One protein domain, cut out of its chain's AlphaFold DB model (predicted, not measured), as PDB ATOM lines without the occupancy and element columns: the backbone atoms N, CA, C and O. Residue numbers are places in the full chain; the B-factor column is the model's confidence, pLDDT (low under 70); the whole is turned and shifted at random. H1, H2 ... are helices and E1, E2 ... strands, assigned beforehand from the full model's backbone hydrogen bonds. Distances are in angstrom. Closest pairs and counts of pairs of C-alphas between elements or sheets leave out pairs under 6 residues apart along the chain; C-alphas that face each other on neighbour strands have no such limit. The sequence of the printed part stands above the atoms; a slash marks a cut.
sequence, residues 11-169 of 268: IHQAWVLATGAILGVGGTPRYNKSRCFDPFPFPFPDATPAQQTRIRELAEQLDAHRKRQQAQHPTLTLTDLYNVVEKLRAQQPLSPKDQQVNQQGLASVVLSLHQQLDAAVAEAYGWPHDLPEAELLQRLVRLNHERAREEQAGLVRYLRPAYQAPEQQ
ATOM      1  N   ILE A  11     -29.961   8.415  44.093       88.88
ATOM      2  CA  ILE A  11     -30.823   9.600  43.962       88.88
ATOM      3  C   ILE A  11     -31.895   9.419  42.876       88.88
ATOM      4  O   ILE A  11     -33.063   9.730  43.108       88.88
ATOM      5  N   HIS A  12     -31.531   8.861  41.717       88.12
ATOM      6  CA  HIS A  12     -32.503   8.536  40.668       88.12
ATOM      7  C   HIS A  12     -33.374   7.344  41.067       88.12
ATOM      8  O   HIS A  12     -34.575   7.350  40.819       88.12
ATOM      9  N   GLN A  13     -32.804   6.339  41.739       87.06
ATOM     10  CA  GLN A  13     -33.559   5.173  42.205       87.06
ATOM     11  C   GLN A  13     -34.674   5.557  43.192       87.06
ATOM     12  O   GLN A  13     -35.812   5.131  42.997       87.06
ATOM     13  N   ALA A  14     -34.387   6.402  44.188       87.69
ATOM     14  CA  ALA A  14     -35.392   6.911  45.125       87.69
ATOM     15  C   ALA A  14     -36.529   7.644  44.387       87.69
ATOM     16  O   ALA A  14     -37.707   7.348  44.593       87.69
ATOM     17  N   TRP A  15     -36.188   8.536  43.446       88.88
ATOM     18  CA  TRP A  15     -37.181   9.218  42.608       88.88
ATOM     19  C   TRP A  15     -38.045   8.241  41.804       88.88
ATOM     20  O   TRP A  15     -39.267   8.379  41.771       88.88
ATOM     21  N   VAL A  16     -37.437   7.236  41.169       87.31
ATOM     22  CA  VAL A  16     -38.137   6.219  40.366       87.31
ATOM     23  C   VAL A  16     -39.108   5.401  41.216       87.31
ATOM     24  O   VAL A  16     -40.213   5.122  40.755       87.31
ATOM     25  N   LEU A  17     -38.728   5.034  42.442       86.25
ATOM     26  CA  LEU A  17     -39.593   4.283  43.353       86.25
ATOM     27  C   LEU A  17     -40.774   5.132  43.851       86.25
ATOM     28  O   LEU A  17     -41.891   4.626  43.919       86.25
ATOM     29  N   ALA A  18     -40.562   6.427  44.110       85.88
ATOM     30  CA  ALA A  18     -41.615   7.345  44.549       85.88
ATOM     31  C   ALA A  18     -42.571   7.798  43.421       85.88
ATOM     32  O   ALA A  18     -43.758   8.012  43.659       85.88
ATOM     33  N   THR A  19     -42.072   7.961  42.190       83.56
ATOM     34  CA  THR A  19     -42.837   8.528  41.051       83.56
ATOM     35  C   THR A  19     -43.289   7.499  40.015       83.56
ATOM     36  O   THR A  19     -44.129   7.798  39.159       83.56
ATOM     37  N   GLY A  20     -42.740   6.284  40.070       78.12
ATOM     38  CA  GLY A  20     -43.034   5.190  39.152       78.12
ATOM     39  C   GLY A  20     -44.475   4.685  39.220       78.12
ATOM     40  O   GLY A  20     -45.323   5.162  39.975       78.12
ATOM     41  N   ALA A  21     -44.777   3.709  38.366       78.19
ATOM     42  CA  ALA A  21     -45.997   2.918  38.487       78.19
ATOM     43  C   ALA A  21     -45.670   1.574  39.148       78.19
ATOM     44  O   ALA A  21     -44.561   1.068  39.000       78.19
ATOM     45  N   ILE A  22     -46.643   0.969  39.821       79.38
ATOM     46  CA  ILE A  22     -46.539  -0.393  40.356       79.38
ATOM     47  C   ILE A  22     -47.341  -1.332  39.450       79.38
ATOM     48  O   ILE A  22     -48.401  -0.956  38.944       79.38
ATOM     49  N   LEU A  23     -46.831  -2.542  39.207       76.12
ATOM     50  CA  LEU A  23     -47.509  -3.568  38.417       76.12
ATOM     51  C   LEU A  23     -47.909  -4.777  39.270       76.12
ATOM     52  O   LEU A  23     -47.058  -5.513  39.767       76.12
ATOM     53  N   GLY A  24     -49.216  -5.037  39.313       69.75
ATOM     54  CA  GLY A  24     -49.794  -6.251  39.884       69.75
ATOM     55  C   GLY A  24     -49.739  -6.313  41.412       69.75
ATOM     56  O   GLY A  24     -49.273  -5.400  42.088       69.75
ATOM     57  N   VAL A  25     -50.227  -7.430  41.952       60.25
ATOM     58  CA  VAL A  25     -50.381  -7.659  43.403       60.25
ATOM     59  C   VAL A  25     -49.024  -7.828  44.117       60.25
ATOM     60  O   VAL A  25     -48.947  -7.702  45.332       60.25
ATOM     61  N   GLY A  26     -47.939  -8.070  43.370       63.00
ATOM     62  CA  GLY A  26     -46.582  -8.274  43.896       63.00
ATOM     63  C   GLY A  26     -45.716  -7.016  44.044       63.00
ATOM     64  O   GLY A  26     -44.544  -7.142  44.379       63.00
ATOM     65  N   GLY A  27     -46.237  -5.813  43.773       69.00
ATOM     66  CA  GLY A  27     -45.502  -4.569  44.039       69.00
ATOM     67  C   GLY A  27     -44.390  -4.206  43.041       69.00
ATOM     68  O   GLY A  27     -43.631  -3.277  43.303       69.00
ATOM     69  N   THR A  28     -44.277  -4.891  41.896       72.94
ATOM     70  CA  THR A  28     -43.157  -4.717  40.953       72.94
ATOM     71  C   THR A  28     -43.074  -3.281  40.402       72.94
ATOM     72  O   THR A  28     -44.012  -2.848  39.721       72.94
ATOM     73  N   PRO A  29     -41.959  -2.548  40.610       78.19
ATOM     74  CA  PRO A  29     -41.787  -1.207  40.059       78.19
ATOM     75  C   PRO A  29     -41.714  -1.218  38.528       78.19
ATOM     76  O   PRO A  29     -40.975  -1.996  37.922       78.19
ATOM     77  N   ARG A  30     -42.448  -0.307  37.887       81.00
ATOM     78  CA  ARG A  30     -42.439  -0.072  36.442       81.00
ATOM     79  C   ARG A  30     -41.933   1.339  36.153       81.00
ATOM     80  O   ARG A  30     -42.602   2.331  36.450       81.00
ATOM     81  N   TYR A  31     -40.786   1.407  35.485       82.88
ATOM     82  CA  TYR A  31     -40.232   2.649  34.956       82.88
ATOM     83  C   TYR A  31     -41.127   3.212  33.845       82.88
ATOM     84  O   TYR A  31     -41.427   2.517  32.874       82.88
ATOM     85  N   ASN A  32     -41.524   4.479  33.954       83.75
ATOM     86  CA  ASN A  32     -42.215   5.202  32.889       83.75
ATOM     87  C   ASN A  32     -41.445   6.492  32.588       83.75
ATOM     88  O   ASN A  32     -41.300   7.329  33.473       83.75
ATOM     89  N   LYS A  33     -40.977   6.674  31.346       83.12
ATOM     90  CA  LYS A  33     -40.171   7.836  30.939       83.12
ATOM     91  C   LYS A  33     -40.811   9.172  31.354       83.12
ATOM     92  O   LYS A  33     -40.112   9.986  31.953       83.12
ATOM     93  N   SER A  34     -42.114   9.355  31.126       85.38
ATOM     94  CA  SER A  34     -42.802  10.629  31.387       85.38
ATOM     95  C   SER A  34     -43.042  10.934  32.868       85.38
ATOM     96  O   SER A  34     -43.353  12.070  33.206       85.38
ATOM     97  N   ARG A  35     -42.889   9.944  33.760       83.81
ATOM     98  CA  ARG A  35     -43.013  10.127  35.220       83.81
ATOM     99  C   ARG A  35     -41.669  10.051  35.944       83.81
ATOM    100  O   ARG A  35     -41.488  10.707  36.959       83.81
ATOM    101  N   CYS A  36     -40.725   9.276  35.411       85.81
ATOM    102  CA  CYS A  36     -39.461   8.956  36.067       85.81
ATOM    103  C   CYS A  36     -38.248   9.692  35.484       85.81
ATOM    104  O   CYS A  36     -37.335   9.989  36.239       85.81
ATOM    105  N   PHE A  37     -38.195   9.944  34.169       86.50
ATOM    106  CA  PHE A  37     -37.041  10.595  33.527       86.50
ATOM    107  C   PHE A  37     -37.311  12.064  33.221       86.50
ATOM    108  O   PHE A  37     -36.522  12.920  33.597       86.50
ATOM    109  N   ASP A  38     -38.419  12.343  32.533       84.88
ATOM    110  CA  ASP A  38     -38.720  13.681  32.024       84.88
ATOM    111  C   ASP A  38     -38.881  14.738  33.138       84.88
ATOM    112  O   ASP A  38     -38.327  15.819  32.972       84.88
ATOM    113  N   PRO A  39     -39.526  14.454  34.293       86.38
ATOM    114  CA  PRO A  39     -39.592  15.405  35.404       86.38
ATOM    115  C   PRO A  39     -38.428  15.272  36.404       86.38
ATOM    116  O   PRO A  39     -38.459  15.931  37.442       86.38
ATOM    117  N   PHE A  40     -37.425  14.411  36.173       87.88
ATOM    118  CA  PHE A  40     -36.332  14.248  37.139       87.88
ATOM    119  C   PHE A  40     -35.452  15.509  37.172       87.88
ATOM    120  O   PHE A  40     -34.881  15.879  36.141       87.88
ATOM    121  N   PRO A  41     -35.300  16.174  38.330       87.31
ATOM    122  CA  PRO A  41     -34.556  17.421  38.418       87.31
ATOM    123  C   PRO A  41     -33.048  17.138  38.482       87.31
ATOM    124  O   PRO A  41     -32.471  17.091  39.560       87.31
ATOM    125  N   PHE A  42     -32.410  16.929  37.328       84.69
ATOM    126  CA  PHE A  42     -30.971  16.658  37.218       84.69
ATOM    127  C   PHE A  42     -30.085  17.741  37.891       84.69
ATOM    128  O   PHE A  42     -30.462  18.913  37.911       84.69
ATOM    129  N   PRO A  43     -28.856  17.399  38.345       77.12
ATOM    130  CA  PRO A  43     -27.931  18.356  38.980       77.12
ATOM    131  C   PRO A  43     -27.236  19.295  37.974       77.12
ATOM    132  O   PRO A  43     -26.464  20.176  38.340       77.12
ATOM    133  N   PHE A  44     -27.468  19.091  36.679       71.75
ATOM    134  CA  PHE A  44     -26.927  19.914  35.600       71.75
ATOM    135  C   PHE A  44     -27.977  20.977  35.227       71.75
ATOM    136  O   PHE A  44     -29.161  20.638  35.182       71.75
ATOM    137  N   PRO A  45     -27.596  22.234  34.937       62.72
ATOM    138  CA  PRO A  45     -26.253  22.706  34.592       62.72
ATOM    139  C   PRO A  45     -25.362  23.111  35.777       62.72
ATOM    140  O   PRO A  45     -24.211  23.466  35.541       62.72
ATOM    141  N   ASP A  46     -25.861  23.067  37.013       69.81
ATOM    142  CA  ASP A  46     -25.174  23.658  38.172       69.81
ATOM    143  C   ASP A  46     -23.888  22.880  38.571       69.81
ATOM    144  O   ASP A  46     -22.954  23.457  39.126       69.81
ATOM    145  N   ALA A  47     -23.787  21.592  38.213       79.88
ATOM    146  CA  ALA A  47     -22.583  20.773  38.386       79.88
ATOM    147  C   ALA A  47     -21.397  21.196  37.487       79.88
ATOM    148  O   ALA A  47     -21.504  21.264  36.255       79.88
ATOM    149  N   THR A  48     -20.219  21.371  38.092       85.44
ATOM    150  CA  THR A  48     -18.990  21.836  37.418       85.44
ATOM    151  C   THR A  48     -18.490  20.866  36.332       85.44
ATOM    152  O   THR A  48     -18.663  19.652  36.475       85.44
ATOM    153  N   PRO A  49     -17.781  21.335  35.276       85.56
ATOM    154  CA  PRO A  49     -17.204  20.477  34.228       85.56
ATOM    155  C   PRO A  49     -16.365  19.293  34.746       85.56
ATOM    156  O   PRO A  49     -16.396  18.206  34.159       85.56
ATOM    157  N   ALA A  50     -15.662  19.483  35.868       88.06
ATOM    158  CA  ALA A  50     -14.895  18.438  36.542       88.06
ATOM    159  C   ALA A  50     -15.811  17.348  37.131       88.06
ATOM    160  O   ALA A  50     -15.611  16.166  36.849       88.06
ATOM    161  N   GLN A  51     -16.871  17.730  37.851       88.88
ATOM    162  CA  GLN A  51     -17.872  16.792  38.380       88.88
ATOM    163  C   GLN A  51     -18.590  16.032  37.253       88.88
ATOM    164  O   GLN A  51     -18.756  14.815  37.344       88.88
ATOM    165  N   GLN A  52     -18.948  16.697  36.142       86.56
ATOM    166  CA  GLN A  52     -19.579  16.008  35.001       86.56
ATOM    167  C   GLN A  52     -18.647  14.958  34.376       86.56
ATOM    168  O   GLN A  52     -19.103  13.890  33.960       86.56
ATOM    169  N   THR A  53     -17.348  15.262  34.307       89.31
ATOM    170  CA  THR A  53     -16.313  14.337  33.825       89.31
ATOM    171  C   THR A  53     -16.152  13.162  34.785       89.31
ATOM    172  O   THR A  53     -16.256  12.016  34.353       89.31
ATOM    173  N   ARG A  54     -16.041  13.415  36.094       90.88
ATOM    174  CA  ARG A  54     -15.903  12.367  37.116       90.88
ATOM    175  C   ARG A  54     -17.089  11.395  37.141       90.88
ATOM    176  O   ARG A  54     -16.887  10.181  37.182       90.88
ATOM    177  N   ILE A  55     -18.321  11.904  37.058       90.25
ATOM    178  CA  ILE A  55     -19.546  11.084  36.963       90.25
ATOM    179  C   ILE A  55     -19.541  10.234  35.682       90.25
ATOM    180  O   ILE A  55     -19.977   9.080  35.698       90.25
ATOM    181  N   ARG A  56     -19.044  10.783  34.564       89.69
ATOM    182  CA  ARG A  56     -18.933  10.063  33.288       89.69
ATOM    183  C   ARG A  56     -17.916   8.930  33.368       89.69
ATOM    184  O   ARG A  56     -18.269   7.804  33.035       89.69
ATOM    185  N   GLU A  57     -16.710   9.207  33.853       92.31
ATOM    186  CA  GLU A  57     -15.647   8.210  34.024       92.31
ATOM    187  C   GLU A  57     -16.099   7.043  34.905       92.31
ATOM    188  O   GLU A  57     -15.883   5.888  34.550       92.31
ATOM    189  N   LEU A  58     -16.771   7.325  36.027       92.81
ATOM    190  CA  LEU A  58     -17.317   6.295  36.914       92.81
ATOM    191  C   LEU A  58     -18.382   5.437  36.221       92.81
ATOM    192  O   LEU A  58     -18.364   4.211  36.340       92.81
ATOM    193  N   ALA A  59     -19.283   6.057  35.457       89.69
ATOM    194  CA  ALA A  59     -20.303   5.340  34.698       89.69
ATOM    195  C   ALA A  59     -19.709   4.481  33.564       89.69
ATOM    196  O   ALA A  59     -20.178   3.368  33.326       89.69
ATOM    197  N   GLU A  60     -18.669   4.973  32.887       92.56
ATOM    198  CA  GLU A  60     -17.950   4.250  31.833       92.56
ATOM    199  C   GLU A  60     -17.117   3.093  32.408       92.56
ATOM    200  O   GLU A  60     -17.153   1.993  31.858       92.56
ATOM    201  N   GLN A  61     -16.456   3.277  33.557       92.94
ATOM    202  CA  GLN A  61     -15.766   2.201  34.285       92.94
ATOM    203  C   GLN A  61     -16.735   1.092  34.716       92.94
ATOM    204  O   GLN A  61     -16.439  -0.092  34.551       92.94
ATOM    205  N   LEU A  62     -17.912   1.465  35.224       91.56
ATOM    206  CA  LEU A  62     -18.959   0.542  35.663       91.56
ATOM    207  C   LEU A  62     -19.560  -0.267  34.500       91.56
ATOM    208  O   LEU A  62     -19.737  -1.481  34.619       91.56
ATOM    209  N   ASP A  63     -19.827   0.371  33.358       92.62
ATOM    210  CA  ASP A  63     -20.272  -0.301  32.131       92.62
ATOM    211  C   ASP A  63     -19.182  -1.220  31.543       92.62
ATOM    212  O   ASP A  63     -19.447  -2.389  31.245       92.62
ATOM    213  N   ALA A  64     -17.938  -0.737  31.455       92.88
ATOM    214  CA  ALA A  64     -16.798  -1.514  30.974       92.88
ATOM    215  C   ALA A  64     -16.503  -2.736  31.859       92.88
ATOM    216  O   ALA A  64     -16.208  -3.812  31.337       92.88
ATOM    217  N   HIS A  65     -16.629  -2.602  33.185       92.75
ATOM    218  CA  HIS A  65     -16.494  -3.718  34.124       92.75
ATOM    219  C   HIS A  65     -17.557  -4.786  33.870       92.75
ATOM    220  O   HIS A  65     -17.208  -5.938  33.624       92.75
ATOM    221  N   ARG A  66     -18.846  -4.411  33.843       91.38
ATOM    222  CA  ARG A  66     -19.957  -5.351  33.591       91.38
ATOM    223  C   ARG A  66     -19.772  -6.111  32.273       91.38
ATOM    224  O   ARG A  66     -19.908  -7.331  32.253       91.38
ATOM    225  N   LYS A  67     -19.407  -5.405  31.197       92.31
ATOM    226  CA  LYS A  67     -19.136  -6.001  29.876       92.31
ATOM    227  C   LYS A  67     -17.951  -6.967  29.903       92.31
ATOM    228  O   LYS A  67     -18.046  -8.051  29.334       92.31
ATOM    229  N   ARG A  68     -16.860  -6.610  30.590       93.81
ATOM    230  CA  ARG A  68     -15.685  -7.479  30.754       93.81
ATOM    231  C   ARG A  68     -16.042  -8.776  31.479       93.81
ATOM    232  O   ARG A  68     -15.685  -9.841  30.987       93.81
ATOM    233  N   GLN A  69     -16.775  -8.695  32.592       93.19
ATOM    234  CA  GLN A  69     -17.145  -9.887  33.364       93.19
ATOM    235  C   GLN A  69     -18.122 -10.793  32.602       93.19
ATOM    236  O   GLN A  69     -17.939 -12.003  32.597       93.19
ATOM    237  N   GLN A  70     -19.098 -10.235  31.878       92.00
ATOM    238  CA  GLN A  70     -19.988 -11.028  31.011       92.00
ATOM    239  C   GLN A  70     -19.239 -11.735  29.874       92.00
ATOM    240  O   GLN A  70     -19.547 -12.879  29.556       92.00
ATOM    241  N   ALA A  71     -18.247 -11.075  29.268       93.62
ATOM    242  CA  ALA A  71     -17.433 -11.680  28.215       93.62
ATOM    243  C   ALA A  71     -16.542 -12.823  28.741       93.62
ATOM    244  O   ALA A  71     -16.293 -13.785  28.019       93.62
ATOM    245  N   GLN A  72     -16.077 -12.731  29.992       94.00
ATOM    246  CA  GLN A  72     -15.275 -13.770  30.657       94.00
ATOM    247  C   GLN A  72     -16.135 -14.898  31.250       94.00
ATOM    248  O   GLN A  72     -15.701 -16.048  31.303       94.00
ATOM    249  N   HIS A  73     -17.371 -14.590  31.647       93.19
ATOM    250  CA  HIS A  73     -18.317 -15.523  32.253       93.19
ATOM    251  C   HIS A  73     -19.692 -15.423  31.566       93.19
ATOM    252  O   HIS A  73     -20.601 -14.797  32.108       93.19
ATOM    253  N   PRO A  74     -19.898 -16.069  30.399       91.44
ATOM    254  CA  PRO A  74     -21.155 -15.969  29.641       91.44
ATOM    255  C   PRO A  74     -22.406 -16.474  30.378       91.44
ATOM    256  O   PRO A  74     -23.526 -16.155  29.990       91.44
ATOM    257  N   THR A  75     -22.232 -17.265  31.441       90.38
ATOM    258  CA  THR A  75     -23.307 -17.740  32.327       90.38
ATOM    259  C   THR A  75     -23.683 -16.741  33.430       90.38
ATOM    260  O   THR A  75     -24.689 -16.942  34.110       90.38
ATOM    261  N   LEU A  76     -22.907 -15.669  33.627       91.38
ATOM    262  CA  LEU A  76     -23.166 -14.634  34.624       91.38
ATOM    263  C   LEU A  76     -24.277 -13.693  34.143       91.38
ATOM    264  O   LEU A  76     -24.062 -12.829  33.288       91.38
ATOM    265  N   THR A  77     -25.465 -13.804  34.736       91.62
ATOM    266  CA  THR A  77     -26.548 -12.849  34.471       91.62
ATOM    267  C   THR A  77     -26.338 -11.550  35.258       91.62
ATOM    268  O   THR A  77     -25.823 -11.557  36.379       91.62
ATOM    269  N   LEU A  78     -26.783 -10.410  34.706       89.56
ATOM    270  CA  LEU A  78     -26.825  -9.155  35.473       89.56
ATOM    271  C   LEU A  78     -27.718  -9.282  36.709       89.56
ATOM    272  O   LEU A  78     -27.398  -8.704  37.740       89.56
ATOM    273  N   THR A  79     -28.815 -10.029  36.612       89.81
ATOM    274  CA  THR A  79     -29.760 -10.224  37.714       89.81
ATOM    275  C   THR A  79     -29.091 -10.917  38.898       89.81
ATOM    276  O   THR A  79     -29.169 -10.409  40.013       89.81
ATOM    277  N   ASP A  80     -28.374 -12.024  38.670       90.69
ATOM    278  CA  ASP A  80     -27.609 -12.703  39.724       90.69
ATOM    279  C   ASP A  80     -26.528 -11.774  40.304       90.69
ATOM    280  O   ASP A  80     -26.406 -11.669  41.524       90.69
ATOM    281  N   LEU A  81     -25.795 -11.047  39.450       92.62
ATOM    282  CA  LEU A  81     -24.779 -10.083  39.882       92.62
ATOM    283  C   LEU A  81     -25.362  -9.005  40.811       92.62
ATOM    284  O   LEU A  81     -24.824  -8.776  41.892       92.62
ATOM    285  N   TYR A  82     -26.472  -8.367  40.430       92.44
ATOM    286  CA  TYR A  82     -27.110  -7.347  41.263       92.44
ATOM    287  C   TYR A  82     -27.719  -7.923  42.544       92.44
ATOM    288  O   TYR A  82     -27.577  -7.303  43.592       92.44
ATOM    289  N   ASN A  83     -28.306  -9.124  42.510       92.12
ATOM    290  CA  ASN A  83     -28.783  -9.795  43.724       92.12
ATOM    291  C   ASN A  83     -27.650  -9.973  44.754       92.12
ATOM    292  O   ASN A  83     -27.863  -9.800  45.953       92.12
ATOM    293  N   VAL A  84     -26.430 -10.276  44.295       93.38
ATOM    294  CA  VAL A  84     -25.241 -10.355  45.157       93.38
ATOM    295  C   VAL A  84     -24.748  -8.973  45.597       93.38
ATOM    296  O   VAL A  84     -24.367  -8.823  46.756       93.38
ATOM    297  N   VAL A  85     -24.802  -7.948  44.739       92.94
ATOM    298  CA  VAL A  85     -24.495  -6.553  45.121       92.94
ATOM    299  C   VAL A  85     -25.424  -6.060  46.238       92.94
ATOM    300  O   VAL A  85     -24.942  -5.458  47.195       92.94
ATOM    301  N   GLU A  86     -26.725  -6.353  46.168       91.38
ATOM    302  CA  GLU A  86     -27.679  -5.985  47.222       91.38
ATOM    303  C   GLU A  86     -27.427  -6.759  48.525       91.38
ATOM    304  O   GLU A  86     -27.431  -6.158  49.598       91.38
ATOM    305  N   LYS A  87     -27.105  -8.062  48.455       92.00
ATOM    306  CA  LYS A  87     -26.680  -8.840  49.637       92.00
ATOM    307  C   LYS A  87     -25.426  -8.255  50.289       92.00
ATOM    308  O   LYS A  87     -25.404  -8.089  51.505       92.00
ATOM    309  N   LEU A  88     -24.414  -7.895  49.493       92.62
ATOM    310  CA  LEU A  88     -23.193  -7.237  49.972       92.62
ATOM    311  C   LEU A  88     -23.495  -5.876  50.617       92.62
ATOM    312  O   LEU A  88     -22.987  -5.590  51.699       92.62
ATOM    313  N   ARG A  89     -24.353  -5.056  49.994       90.06
ATOM    314  CA  ARG A  89     -24.796  -3.759  50.536       90.06
ATOM    315  C   ARG A  89     -25.520  -3.920  51.876       90.06
ATOM    316  O   ARG A  89     -25.268  -3.146  52.793       90.06
ATOM    317  N   ALA A  90     -26.378  -4.930  51.993       90.94
ATOM    318  CA  ALA A  90     -27.121  -5.261  53.207       90.94
ATOM    319  C   ALA A  90     -26.316  -6.089  54.232       90.94
ATOM    320  O   ALA A  90     -26.885  -6.516  55.234       90.94
ATOM    321  N   GLN A  91     -25.022  -6.342  53.985       92.25
ATOM    322  CA  GLN A  91     -24.137  -7.171  54.823       92.25
ATOM    323  C   GLN A  91     -24.686  -8.587  55.104       92.25
ATOM    324  O   GLN A  91     -24.398  -9.199  56.131       92.25
ATOM    325  N   GLN A  92     -25.483  -9.126  54.177       92.94
ATOM    326  CA  GLN A  92     -26.079 -10.454  54.294       92.94
ATOM    327  C   GLN A  92     -25.059 -11.557  53.962       92.94
ATOM    328  O   GLN A  92     -24.218 -11.376  53.074       92.94
ATOM    329  N   PRO A  93     -25.141 -12.731  54.617       92.62
ATOM    330  CA  PRO A  93     -24.264 -13.855  54.313       92.62
ATOM    331  C   PRO A  93     -24.483 -14.355  52.876       92.62
ATOM    332  O   PRO A  93     -25.612 -14.573  52.435       92.62
ATOM    333  N   LEU A  94     -23.385 -14.566  52.150       93.25
ATOM    334  CA  LEU A  94     -23.410 -15.085  50.784       93.25
ATOM    335  C   LEU A  94     -23.455 -16.619  50.788       93.25
ATOM    336  O   LEU A  94     -22.558 -17.263  51.338       93.25
ATOM    337  N   SER A  95     -24.453 -17.205  50.119       94.38
ATOM    338  CA  SER A  95     -24.494 -18.651  49.849       94.38
ATOM    339  C   SER A  95     -23.356 -19.077  48.900       94.38
ATOM    340  O   SER A  95     -22.791 -18.223  48.216       94.38
ATOM    341  N   PRO A  96     -23.040 -20.380  48.759       95.62
ATOM    342  CA  PRO A  96     -22.009 -20.837  47.820       95.62
ATOM    343  C   PRO A  96     -22.231 -20.359  46.372       95.62
ATOM    344  O   PRO A  96     -21.278 -19.957  45.705       95.62
ATOM    345  N   LYS A  97     -23.493 -20.300  45.906       92.31
ATOM    346  CA  LYS A  97     -23.838 -19.727  44.589       92.31
ATOM    347  C   LYS A  97     -23.535 -18.224  44.537       92.31
ATOM    348  O   LYS A  97     -22.951 -17.750  43.567       92.31
ATOM    349  N   ASP A  98     -23.907 -17.478  45.578       92.38
ATOM    350  CA  ASP A  98     -23.641 -16.035  45.652       92.38
ATOM    351  C   ASP A  98     -22.135 -15.733  45.702       92.38
ATOM    352  O   ASP A  98     -21.684 -14.755  45.116       92.38
ATOM    353  N   GLN A  99     -21.343 -16.578  46.371       93.31
ATOM    354  CA  GLN A  99     -19.884 -16.460  46.419       93.31
ATOM    355  C   GLN A  99     -19.256 -16.692  45.041       93.31
ATOM    356  O   GLN A  99     -18.393 -15.917  44.633       93.31
ATOM    357  N   GLN A 100     -19.725 -17.697  44.293       93.69
ATOM    358  CA  GLN A 100     -19.301 -17.920  42.909       93.69
ATOM    359  C   GLN A 100     -19.642 -16.715  42.016       93.69
ATOM    360  O   GLN A 100     -18.783 -16.231  41.281       93.69
ATOM    361  N   VAL A 101     -20.864 -16.182  42.119       92.56
ATOM    362  CA  VAL A 101     -21.295 -14.978  41.383       92.56
ATOM    363  C   VAL A 101     -20.491 -13.738  41.801       92.56
ATOM    364  O   VAL A 101     -20.127 -12.937  40.943       92.56
ATOM    365  N   ASN A 102     -20.147 -13.588  43.085       91.81
ATOM    366  CA  ASN A 102     -19.278 -12.512  43.567       91.81
ATOM    367  C   ASN A 102     -17.872 -12.600  42.956       91.81
ATOM    368  O   ASN A 102     -17.334 -11.579  42.544       91.81
ATOM    369  N   GLN A 103     -17.291 -13.801  42.869       92.75
ATOM    370  CA  GLN A 103     -15.967 -14.011  42.272       92.75
ATOM    371  C   GLN A 103     -15.979 -13.765  40.756       92.75
ATOM    372  O   GLN A 103     -15.128 -13.038  40.256       92.75
ATOM    373  N   GLN A 104     -16.967 -14.309  40.038       90.19
ATOM    374  CA  GLN A 104     -17.094 -14.167  38.580       90.19
ATOM    375  C   GLN A 104     -17.492 -12.746  38.148       90.19
ATOM    376  O   GLN A 104     -17.029 -12.247  37.132       90.19
ATOM    377  N   GLY A 105     -18.366 -12.072  38.896       88.81
ATOM    378  CA  GLY A 105     -18.803 -10.710  38.579       88.81
ATOM    379  C   GLY A 105     -17.987  -9.602  39.242       88.81
ATOM    380  O   GLY A 105     -18.198  -8.424  38.936       88.81
ATOM    381  N   LEU A 106     -17.084  -9.957  40.164       93.19
ATOM    382  CA  LEU A 106     -16.406  -9.037  41.081       93.19
ATOM    383  C   LEU A 106     -17.411  -8.044  41.695       93.19
ATOM    384  O   LEU A 106     -17.299  -6.825  41.531       93.19
ATOM    385  N   ALA A 107     -18.445  -8.576  42.355       90.56
ATOM    386  CA  ALA A 107     -19.607  -7.799  42.797       90.56
ATOM    387  C   ALA A 107     -19.245  -6.714  43.831       90.56
ATOM    388  O   ALA A 107     -19.871  -5.655  43.860       90.56
ATOM    389  N   SER A 108     -18.180  -6.915  44.612       91.38
ATOM    390  CA  SER A 108     -17.594  -5.884  45.482       91.38
ATOM    391  C   SER A 108     -17.084  -4.653  44.716       91.38
ATOM    392  O   SER A 108     -17.279  -3.526  45.169       91.38
ATOM    393  N   VAL A 109     -16.493  -4.838  43.529       93.69
ATOM    394  CA  VAL A 109     -16.046  -3.739  42.652       93.69
ATOM    395  C   VAL A 109     -17.253  -2.991  42.090       93.69
ATOM    396  O   VAL A 109     -17.264  -1.762  42.075       93.69
ATOM    397  N   VAL A 110     -18.304  -3.719  41.694       92.62
ATOM    398  CA  VAL A 110     -19.574  -3.125  41.247       92.62
ATOM    399  C   VAL A 110     -20.198  -2.277  42.359       92.62
ATOM    400  O   VAL A 110     -20.564  -1.130  42.106       92.62
ATOM    401  N   LEU A 111     -20.261  -2.792  43.592       91.50
ATOM    402  CA  LEU A 111     -20.761  -2.050  44.754       91.50
ATOM    403  C   LEU A 111     -19.936  -0.780  45.024       91.50
ATOM    404  O   LEU A 111     -20.517   0.293  45.178       91.50
ATOM    405  N   SER A 112     -18.602  -0.876  45.014       93.38
ATOM    406  CA  SER A 112     -17.712   0.277  45.214       93.38
ATOM    407  C   SER A 112     -17.879   1.345  44.126       93.38
ATOM    408  O   SER A 112     -17.926   2.536  44.434       93.38
ATOM    409  N   LEU A 113     -18.018   0.945  42.858       92.75
ATOM    410  CA  LEU A 113     -18.265   1.875  41.753       92.75
ATOM    411  C   LEU A 113     -19.637   2.554  41.866       92.75
ATOM    412  O   LEU A 113     -19.735   3.747  41.587       92.75
ATOM    413  N   HIS A 114     -20.673   1.842  42.324       91.31
ATOM    414  CA  HIS A 114     -21.966   2.458  42.643       91.31
ATOM    415  C   HIS A 114     -21.846   3.472  43.789       91.31
ATOM    416  O   HIS A 114     -22.307   4.593  43.632       91.31
ATOM    417  N   GLN A 115     -21.164   3.137  44.889       91.94
ATOM    418  CA  GLN A 115     -20.953   4.059  46.016       91.94
ATOM    419  C   GLN A 115     -20.178   5.323  45.604       91.94
ATOM    420  O   GLN A 115     -20.544   6.431  45.993       91.94
ATOM    421  N   GLN A 116     -19.136   5.181  44.777       93.06
ATOM    422  CA  GLN A 116     -18.396   6.323  44.227       93.06
ATOM    423  C   GLN A 116     -19.262   7.183  43.296       93.06
ATOM    424  O   GLN A 116     -19.161   8.410  43.326       93.06
ATOM    425  N   LEU A 117     -20.110   6.557  42.472       91.88
ATOM    426  CA  LEU A 117     -21.039   7.256  41.584       91.88
ATOM    427  C   LEU A 117     -22.128   7.995  42.376       91.88
ATOM    428  O   LEU A 117     -22.416   9.147  42.063       91.88
ATOM    429  N   ASP A 118     -22.678   7.372  43.418       90.75
ATOM    430  CA  ASP A 118     -23.651   7.975  44.333       90.75
ATOM    431  C   ASP A 118     -23.072   9.212  45.026       90.75
ATOM    432  O   ASP A 118     -23.707  10.267  45.025       90.75
ATOM    433  N   ALA A 119     -21.847   9.110  45.551       91.50
ATOM    434  CA  ALA A 119     -21.149  10.229  46.178       91.50
ATOM    435  C   ALA A 119     -20.878  11.373  45.185       91.50
ATOM    436  O   ALA A 119     -21.200  12.520  45.481       91.50
ATOM    437  N   ALA A 120     -20.369  11.069  43.985       91.75
ATOM    438  CA  ALA A 120     -20.103  12.079  42.955       91.75
ATOM    439  C   ALA A 120     -21.388  12.761  42.442       91.75
ATOM    440  O   ALA A 120     -21.381  13.953  42.140       91.75
ATOM    441  N   VAL A 121     -22.505  12.028  42.355       90.62
ATOM    442  CA  VAL A 121     -23.806  12.608  41.990       90.62
ATOM    443  C   VAL A 121     -24.371  13.458  43.134       90.62
ATOM    444  O   VAL A 121     -24.875  14.542  42.860       90.62
ATOM    445  N   ALA A 122     -24.250  13.037  44.397       90.62
ATOM    446  CA  ALA A 122     -24.648  13.854  45.548       90.62
ATOM    447  C   ALA A 122     -23.834  15.160  45.642       90.62
ATOM    448  O   ALA A 122     -24.412  16.232  45.824       90.62
ATOM    449  N   GLU A 123     -22.520  15.096  45.407       90.62
ATOM    450  CA  GLU A 123     -21.635  16.265  45.328       90.62
ATOM    451  C   GLU A 123     -22.066  17.236  44.213       90.62
ATOM    452  O   GLU A 123     -22.114  18.445  44.429       90.62
ATOM    453  N   ALA A 124     -22.471  16.715  43.049       90.12
ATOM    454  CA  ALA A 124     -23.004  17.516  41.945       90.12
ATOM    455  C   ALA A 124     -24.350  18.203  42.268       90.12
ATOM    456  O   ALA A 124     -24.655  19.231  41.671       90.12
ATOM    457  N   TYR A 125     -25.135  17.680  43.217       88.81
ATOM    458  CA  TYR A 125     -26.301  18.370  43.795       88.81
ATOM    459  C   TYR A 125     -25.940  19.343  44.936       88.81
ATOM    460  O   TYR A 125     -26.814  20.063  45.423       88.81
ATOM    461  N   GLY A 126     -24.691  19.346  45.413       90.50
ATOM    462  CA  GLY A 126     -24.292  20.032  46.645       90.50
ATOM    463  C   GLY A 126     -24.903  19.411  47.910       90.50
ATOM    464  O   GLY A 126     -25.155  20.117  48.887       90.50
ATOM    465  N   TRP A 127     -25.221  18.113  47.892       90.94
ATOM    466  CA  TRP A 127     -25.901  17.403  48.981       90.94
ATOM    467  C   TRP A 127     -24.981  16.374  49.662       90.94
ATOM    468  O   TRP A 127     -24.103  15.811  49.008       90.94
ATOM    469  N   PRO A 128     -25.197  16.062  50.957       89.88
ATOM    470  CA  PRO A 128     -24.557  14.914  51.594       89.88
ATOM    471  C   PRO A 128     -24.928  13.601  50.882       89.88
ATOM    472  O   PRO A 128     -26.056  13.420  50.420       89.88
ATOM    473  N   HIS A 129     -23.979  12.670  50.786       85.88
ATOM    474  CA  HIS A 129     -24.167  11.384  50.099       85.88
ATOM    475  C   HIS A 129     -24.939  10.353  50.951       85.88
ATOM    476  O   HIS A 129     -25.547   9.414  50.431       85.88
ATOM    477  N   ASP A 130     -24.938  10.557  52.264       86.50
ATOM    478  CA  ASP A 130     -25.527   9.734  53.317       86.50
ATOM    479  C   ASP A 130     -26.961  10.152  53.696       86.50
ATOM    480  O   ASP A 130     -27.555   9.556  54.592       86.50
ATOM    481  N   LEU A 131     -27.559  11.114  52.975       88.44
ATOM    482  CA  LEU A 131     -28.912  11.617  53.246       88.44
ATOM    483  C   LEU A 131     -29.952  10.491  53.436       88.44
ATOM    484  O   LEU A 131     -29.988   9.547  52.631       88.44
ATOM    485  N   PRO A 132     -30.862  10.608  54.424       90.81
ATOM    486  CA  PRO A 132     -32.038   9.751  54.531       90.81
ATOM    487  C   PRO A 132     -32.933   9.870  53.291       90.81
ATOM    488  O   PRO A 132     -33.092  10.951  52.727       90.81
ATOM    489  N   GLU A 133     -33.571   8.771  52.883       87.56
ATOM    490  CA  GLU A 133     -34.387   8.735  51.658       87.56
ATOM    491  C   GLU A 133     -35.560   9.731  51.687       87.56
ATOM    492  O   GLU A 133     -35.820  10.405  50.693       87.56
ATOM    493  N   ALA A 134     -36.216   9.897  52.838       89.69
ATOM    494  CA  ALA A 134     -37.301  10.865  52.994       89.69
ATOM    495  C   ALA A 134     -36.835  12.319  52.775       89.69
ATOM    496  O   ALA A 134     -37.518  13.090  52.103       89.69
ATOM    497  N   GLU A 135     -35.658  12.691  53.291       92.56
ATOM    498  CA  GLU A 135     -35.104  14.037  53.107       92.56
ATOM    499  C   GLU A 135     -34.622  14.244  51.664       92.56
ATOM    500  O   GLU A 135     -34.865  15.287  51.057       92.56
ATOM    501  N   LEU A 136     -33.995  13.221  51.081       91.38
ATOM    502  CA  LEU A 136     -33.590  13.199  49.680       91.38
ATOM    503  C   LEU A 136     -34.782  13.443  48.741       91.38
ATOM    504  O   LEU A 136     -34.704  14.288  47.849       91.38
ATOM    505  N   LEU A 137     -35.904  12.756  48.972       91.62
ATOM    506  CA  LEU A 137     -37.143  12.945  48.215       91.62
ATOM    507  C   LEU A 137     -37.732  14.349  48.409       91.62
ATOM    508  O   LEU A 137     -38.135  14.969  47.427       91.62
ATOM    509  N   GLN A 138     -37.730  14.896  49.629       92.88
ATOM    510  CA  GLN A 138     -38.166  16.278  49.878       92.88
ATOM    511  C   GLN A 138     -37.310  17.301  49.113       92.88
ATOM    512  O   GLN A 138     -37.852  18.218  48.489       92.88
ATOM    513  N   ARG A 139     -35.979  17.133  49.112       93.44
ATOM    514  CA  ARG A 139     -35.047  17.988  48.357       93.44
ATOM    515  C   ARG A 139     -35.286  17.890  46.845       93.44
ATOM    516  O   ARG A 139     -35.334  18.927  46.186       93.44
ATOM    517  N   LEU A 140     -35.500  16.682  46.313       92.25
ATOM    518  CA  LEU A 140     -35.835  16.452  44.901       92.25
ATOM    519  C   LEU A 140     -37.173  17.090  44.505       92.25
ATOM    520  O   LEU A 140     -37.234  17.787  43.498       92.25
ATOM    521  N   VAL A 141     -38.237  16.906  45.294       91.50
ATOM    522  CA  VAL A 141     -39.558  17.501  45.014       91.50
ATOM    523  C   VAL A 141     -39.490  19.030  45.037       91.50
ATOM    524  O   VAL A 141     -40.039  19.678  44.145       91.50
ATOM    525  N   ARG A 142     -38.762  19.624  45.993       92.62
ATOM    526  CA  ARG A 142     -38.524  21.074  46.019       92.62
ATOM    527  C   ARG A 142     -37.800  21.548  44.754       92.62
ATOM    528  O   ARG A 142     -38.290  22.468  44.103       92.62
ATOM    529  N   LEU A 143     -36.700  20.893  44.376       90.94
ATOM    530  CA  LEU A 143     -35.929  21.250  43.182       90.94
ATOM    531  C   LEU A 143     -36.753  21.077  41.892       90.94
ATOM    532  O   LEU A 143     -36.677  21.914  40.998       90.94
ATOM    533  N   ASN A 144     -37.591  20.039  41.798       91.25
ATOM    534  CA  ASN A 144     -38.522  19.861  40.681       91.25
ATOM    535  C   ASN A 144     -39.533  21.021  40.585       91.25
ATOM    536  O   ASN A 144     -39.728  21.562  39.498       91.25
ATOM    537  N   HIS A 145     -40.119  21.459  41.704       90.38
ATOM    538  CA  HIS A 145     -41.003  22.629  41.713       90.38
ATOM    539  C   HIS A 145     -40.278  23.938  41.367       90.38
ATOM    540  O   HIS A 145     -40.876  24.805  40.730       90.38
ATOM    541  N   GLU A 146     -39.013  24.094  41.759       90.44
ATOM    542  CA  GLU A 146     -38.176  25.229  41.354       90.44
ATOM    543  C   GLU A 146     -37.950  25.220  39.834       90.44
ATOM    544  O   GLU A 146     -38.278  26.207  39.177       90.44
ATOM    545  N   ARG A 147     -37.525  24.091  39.244       88.44
ATOM    546  CA  ARG A 147     -37.363  23.961  37.782       88.44
ATOM    547  C   ARG A 147     -38.665  24.181  37.013       88.44
ATOM    548  O   ARG A 147     -38.659  24.906  36.026       88.44
ATOM    549  N   ALA A 148     -39.788  23.647  37.489       87.88
ATOM    550  CA  ALA A 148     -41.088  23.860  36.851       87.88
ATOM    551  C   ALA A 148     -41.504  25.347  36.828       87.88
ATOM    552  O   ALA A 148     -42.130  25.796  35.869       87.88
ATOM    553  N   ARG A 149     -41.139  26.130  37.855       90.00
ATOM    554  CA  ARG A 149     -41.354  27.590  37.878       90.00
ATOM    555  C   ARG A 149     -40.402  28.325  36.935       90.00
ATOM    556  O   ARG A 149     -40.830  29.268  36.278       90.00
ATOM    557  N   GLU A 150     -39.142  27.896  36.854       88.62
ATOM    558  CA  GLU A 150     -38.165  28.436  35.897       88.62
ATOM    559  C   GLU A 150     -38.650  28.225  34.452       88.62
ATOM    560  O   GLU A 150     -38.718  29.185  33.687       88.62
ATOM    561  N   GLU A 151     -39.108  27.018  34.108       87.81
ATOM    562  CA  GLU A 151     -39.671  26.695  32.789       87.81
ATOM    563  C   GLU A 151     -40.936  27.511  32.470       87.81
ATOM    564  O   GLU A 151     -41.062  28.035  31.364       87.81
ATOM    565  N   GLN A 152     -41.841  27.698  33.441       87.69
ATOM    566  CA  GLN A 152     -43.018  28.573  33.296       87.69
ATOM    567  C   GLN A 152     -42.649  30.051  33.084       87.69
ATOM    568  O   GLN A 152     -43.380  30.769  32.405       87.69
ATOM    569  N   ALA A 153     -41.513  30.499  33.623       88.88
ATOM    570  CA  ALA A 153     -40.945  31.825  33.382       88.88
ATOM    571  C   ALA A 153     -40.102  31.907  32.087       88.88
ATOM    572  O   ALA A 153     -39.498  32.943  31.816       88.88
ATOM    573  N   GLY A 154     -40.041  30.833  31.289       85.38
ATOM    574  CA  GLY A 154     -39.270  30.751  30.042       85.38
ATOM    575  C   GLY A 154     -37.787  30.390  30.211       85.38
ATOM    576  O   GLY A 154     -37.066  30.293  29.217       85.38
ATOM    577  N   LEU A 155     -37.314  30.151  31.438       84.19
ATOM    578  CA  LEU A 155     -35.939  29.750  31.741       84.19
ATOM    579  C   LEU A 155     -35.810  28.218  31.741       84.19
ATOM    580  O   LEU A 155     -35.897  27.565  32.779       84.19
ATOM    581  N   VAL A 156     -35.562  27.629  30.571       82.56
ATOM    582  CA  VAL A 156     -35.346  26.178  30.454       82.56
ATOM    583  C   VAL A 156     -33.880  25.821  30.722       82.56
ATOM    584  O   VAL A 156     -32.981  26.152  29.947       82.56
ATOM    585  N   ARG A 157     -33.623  25.089  31.811       81.00
ATOM    586  CA  ARG A 157     -32.288  24.566  32.148       81.00
ATOM    587  C   ARG A 157     -31.997  23.254  31.417       81.00
ATOM    588  O   ARG A 157     -32.181  22.158  31.942       81.00
ATOM    589  N   TYR A 158     -31.499  23.359  30.189       75.81
ATOM    590  CA  TYR A 158     -31.120  22.187  29.402       75.81
ATOM    591  C   TYR A 158     -29.925  21.428  30.010       75.81
ATOM    592  O   TYR A 158     -28.823  21.958  30.124       75.81
ATOM    593  N   LEU A 159     -30.127  20.137  30.294       73.75
ATOM    594  CA  LEU A 159     -29.097  19.154  30.673       73.75
ATOM    595  C   LEU A 159     -27.963  19.048  29.632       73.75
ATOM    596  O   LEU A 159     -26.810  18.771  29.958       73.75
ATOM    597  N   ARG A 160     -28.297  19.235  28.354       74.44
ATOM    598  CA  ARG A 160     -27.362  19.370  27.237       74.44
ATOM    599  C   ARG A 160     -27.895  20.387  26.233       74.44
ATOM    600  O   ARG A 160     -28.535  19.975  25.258       74.44
ATOM    601  N   PRO A 161     -27.569  21.677  26.404       75.06
ATOM    602  CA  PRO A 161     -27.986  22.725  25.478       75.06
ATOM    603  C   PRO A 161     -27.658  22.349  24.015       75.06
ATOM    604  O   PRO A 161     -28.547  22.347  23.171       75.06
ATOM    605  N   ALA A 162     -26.466  21.789  23.756       72.81
ATOM    606  CA  ALA A 162     -25.976  21.499  22.398       72.81
ATOM    607  C   ALA A 162     -26.736  20.391  21.642       72.81
ATOM    608  O   ALA A 162     -26.491  20.170  20.460       72.81
ATOM    609  N   TYR A 163     -27.628  19.668  22.324       71.50
ATOM    610  CA  TYR A 163     -28.494  18.647  21.725       71.50
ATOM    611  C   TYR A 163     -29.988  18.925  21.934       71.50
ATOM    612  O   TYR A 163     -30.799  18.333  21.231       71.50
ATOM    613  N   GLN A 164     -30.357  19.739  22.926       75.31
ATOM    614  CA  GLN A 164     -31.754  20.017  23.281       75.31
ATOM    615  C   GLN A 164     -32.234  21.385  22.778       75.31
ATOM    616  O   GLN A 164     -33.426  21.546  22.549       75.31
ATOM    617  N   ALA A 165     -31.316  22.334  22.585       77.19
ATOM    618  CA  ALA A 165     -31.564  23.665  22.039       77.19
ATOM    619  C   ALA A 165     -30.360  24.138  21.186       77.19
ATOM    620  O   ALA A 165     -29.715  25.138  21.513       77.19
ATOM    621  N   PRO A 166     -30.012  23.421  20.094       69.44
ATOM    622  CA  PRO A 166     -28.847  23.754  19.269       69.44
ATOM    623  C   PRO A 166     -28.920  25.171  18.673       69.44
ATOM    624  O   PRO A 166     -27.894  25.840  18.577       69.44
ATOM    625  N   GLU A 167     -30.120  25.660  18.351       70.56
ATOM    626  CA  GLU A 167     -30.352  27.011  17.818       70.56
ATOM    627  C   GLU A 167     -30.015  28.106  18.847       70.56
ATOM    628  O   GLU A 167     -29.332  29.077  18.524       70.56
ATOM    629  N   GLN A 168     -30.386  27.916  20.120       64.25
ATOM    630  CA  GLN A 168     -30.007  28.836  21.203       64.25
ATOM    631  C   GLN A 168     -28.488  28.855  21.426       64.25
ATOM    632  O   GLN A 168     -27.912  29.890  21.760       64.25
ATOM    633  N   GLN A 169     -27.811  27.726  21.195       56.56
ATOM    634  CA  GLN A 169     -26.354  27.653  21.267       56.56
ATOM    635  C   GLN A 169     -25.673  28.390  20.112       56.56
ATOM    636  O   GLN A 169     -24.645  29.028  20.319       56.56
TER     637      GLN A 169
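This is residues 11 to 169 of the 268 residues of an uncharacterized protein of Hymenobacter busanensis (UniProt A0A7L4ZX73). Two long helices, H3 and H6, lie side by side and run opposite ways, with H4 and H5 packed across one end of the pair. The short helix H1 bridges from the side of H6 to a third long helix, H7, which crosses H1 and whose far end sticks out at residues 149 to 152; the small strand hairpin E1-E2 and the short H2 sit by H1, and the small turns H8 and H9 end the printed part. The printed part has 159 residues, with nine named helices and two named strands in the order H1 E1 E2 H2 H3 H4 H5 H6 H7 H8 H9; the sheet E1 - E2 is antiparallel, and the class is mostly helix. It is only just loose, close to compact, with a radius of gyration of the C-alphas of 18.3 A and spans of 58 by 39 by 27 A.

H1, residues 11 to 19, touches H2, residues 33 to 36, with the C-alphas of Val 16 and Cys 36 closest at 5.3 A. Between them along the chain, E1, residues 21 to 23, and E2, residues 28 to 30, form an antiparallel hairpin, with N 23 and O 28 within hydrogen-bond range at 2.9 A. H3, residues 49 to 72, touches H6, residues 107 to 124, at a shallow tilt of 16 degrees, opposite ways; the closest C-alphas, Leu 58 and Leu 117, are 6.0 A apart. H4, residues 78 to 89, touches residues 107 to 111 of H6, about perpendicular at 73 degrees; C-alphas 85 and 107 are closest at 5.6 A. H4 with residues 80 to 84 also touches H5, residues 96 to 105, about perpendicular at 73 degrees; C-alphas 84 and 98 are closest at 5.9 A. H6 with residues 118 to 122 only just touches H1, with 3 pairs of C-alphas within 8 A, the closest Ile 11 and Asp 118 at 7.4 A. H7, residues 133 to 152, touches H1 with residues 133 to 140, about perpendicular at 81 degrees; C-alphas 15 and 137 are closest at 6.7 A. H8, residues 161 to 164, and H9, residues 166 to 169, only just touch, and only at the corner, with 3 pairs of C-alphas within 8 A, the closest Ala 162 and Gln 169 at 6.3 A. Every O i to N i+4 pair is within hydrogen-bond range in H1, H3, H4, H5, H6 and H7; H2, H8 and H9 are too short for one.

H1 begins at C-alpha 11, (-30.823, 9.600, 43.962). H3 is 34.5 A long, H7 28.4 A and H6 25.6 A. H9 ends at C-alpha 169, (-26.354, 27.653, 21.267).

The C-alphas of Pro 96 and Ala 153, the two farthest apart, are 57.8 A apart. The printed part has no cut, and the link from H2 to H3 is long. Mean pLDDT of the printed part is 87.0; residues 24 to 27, 45 to 46, 166 and 168 to 169 are under 70.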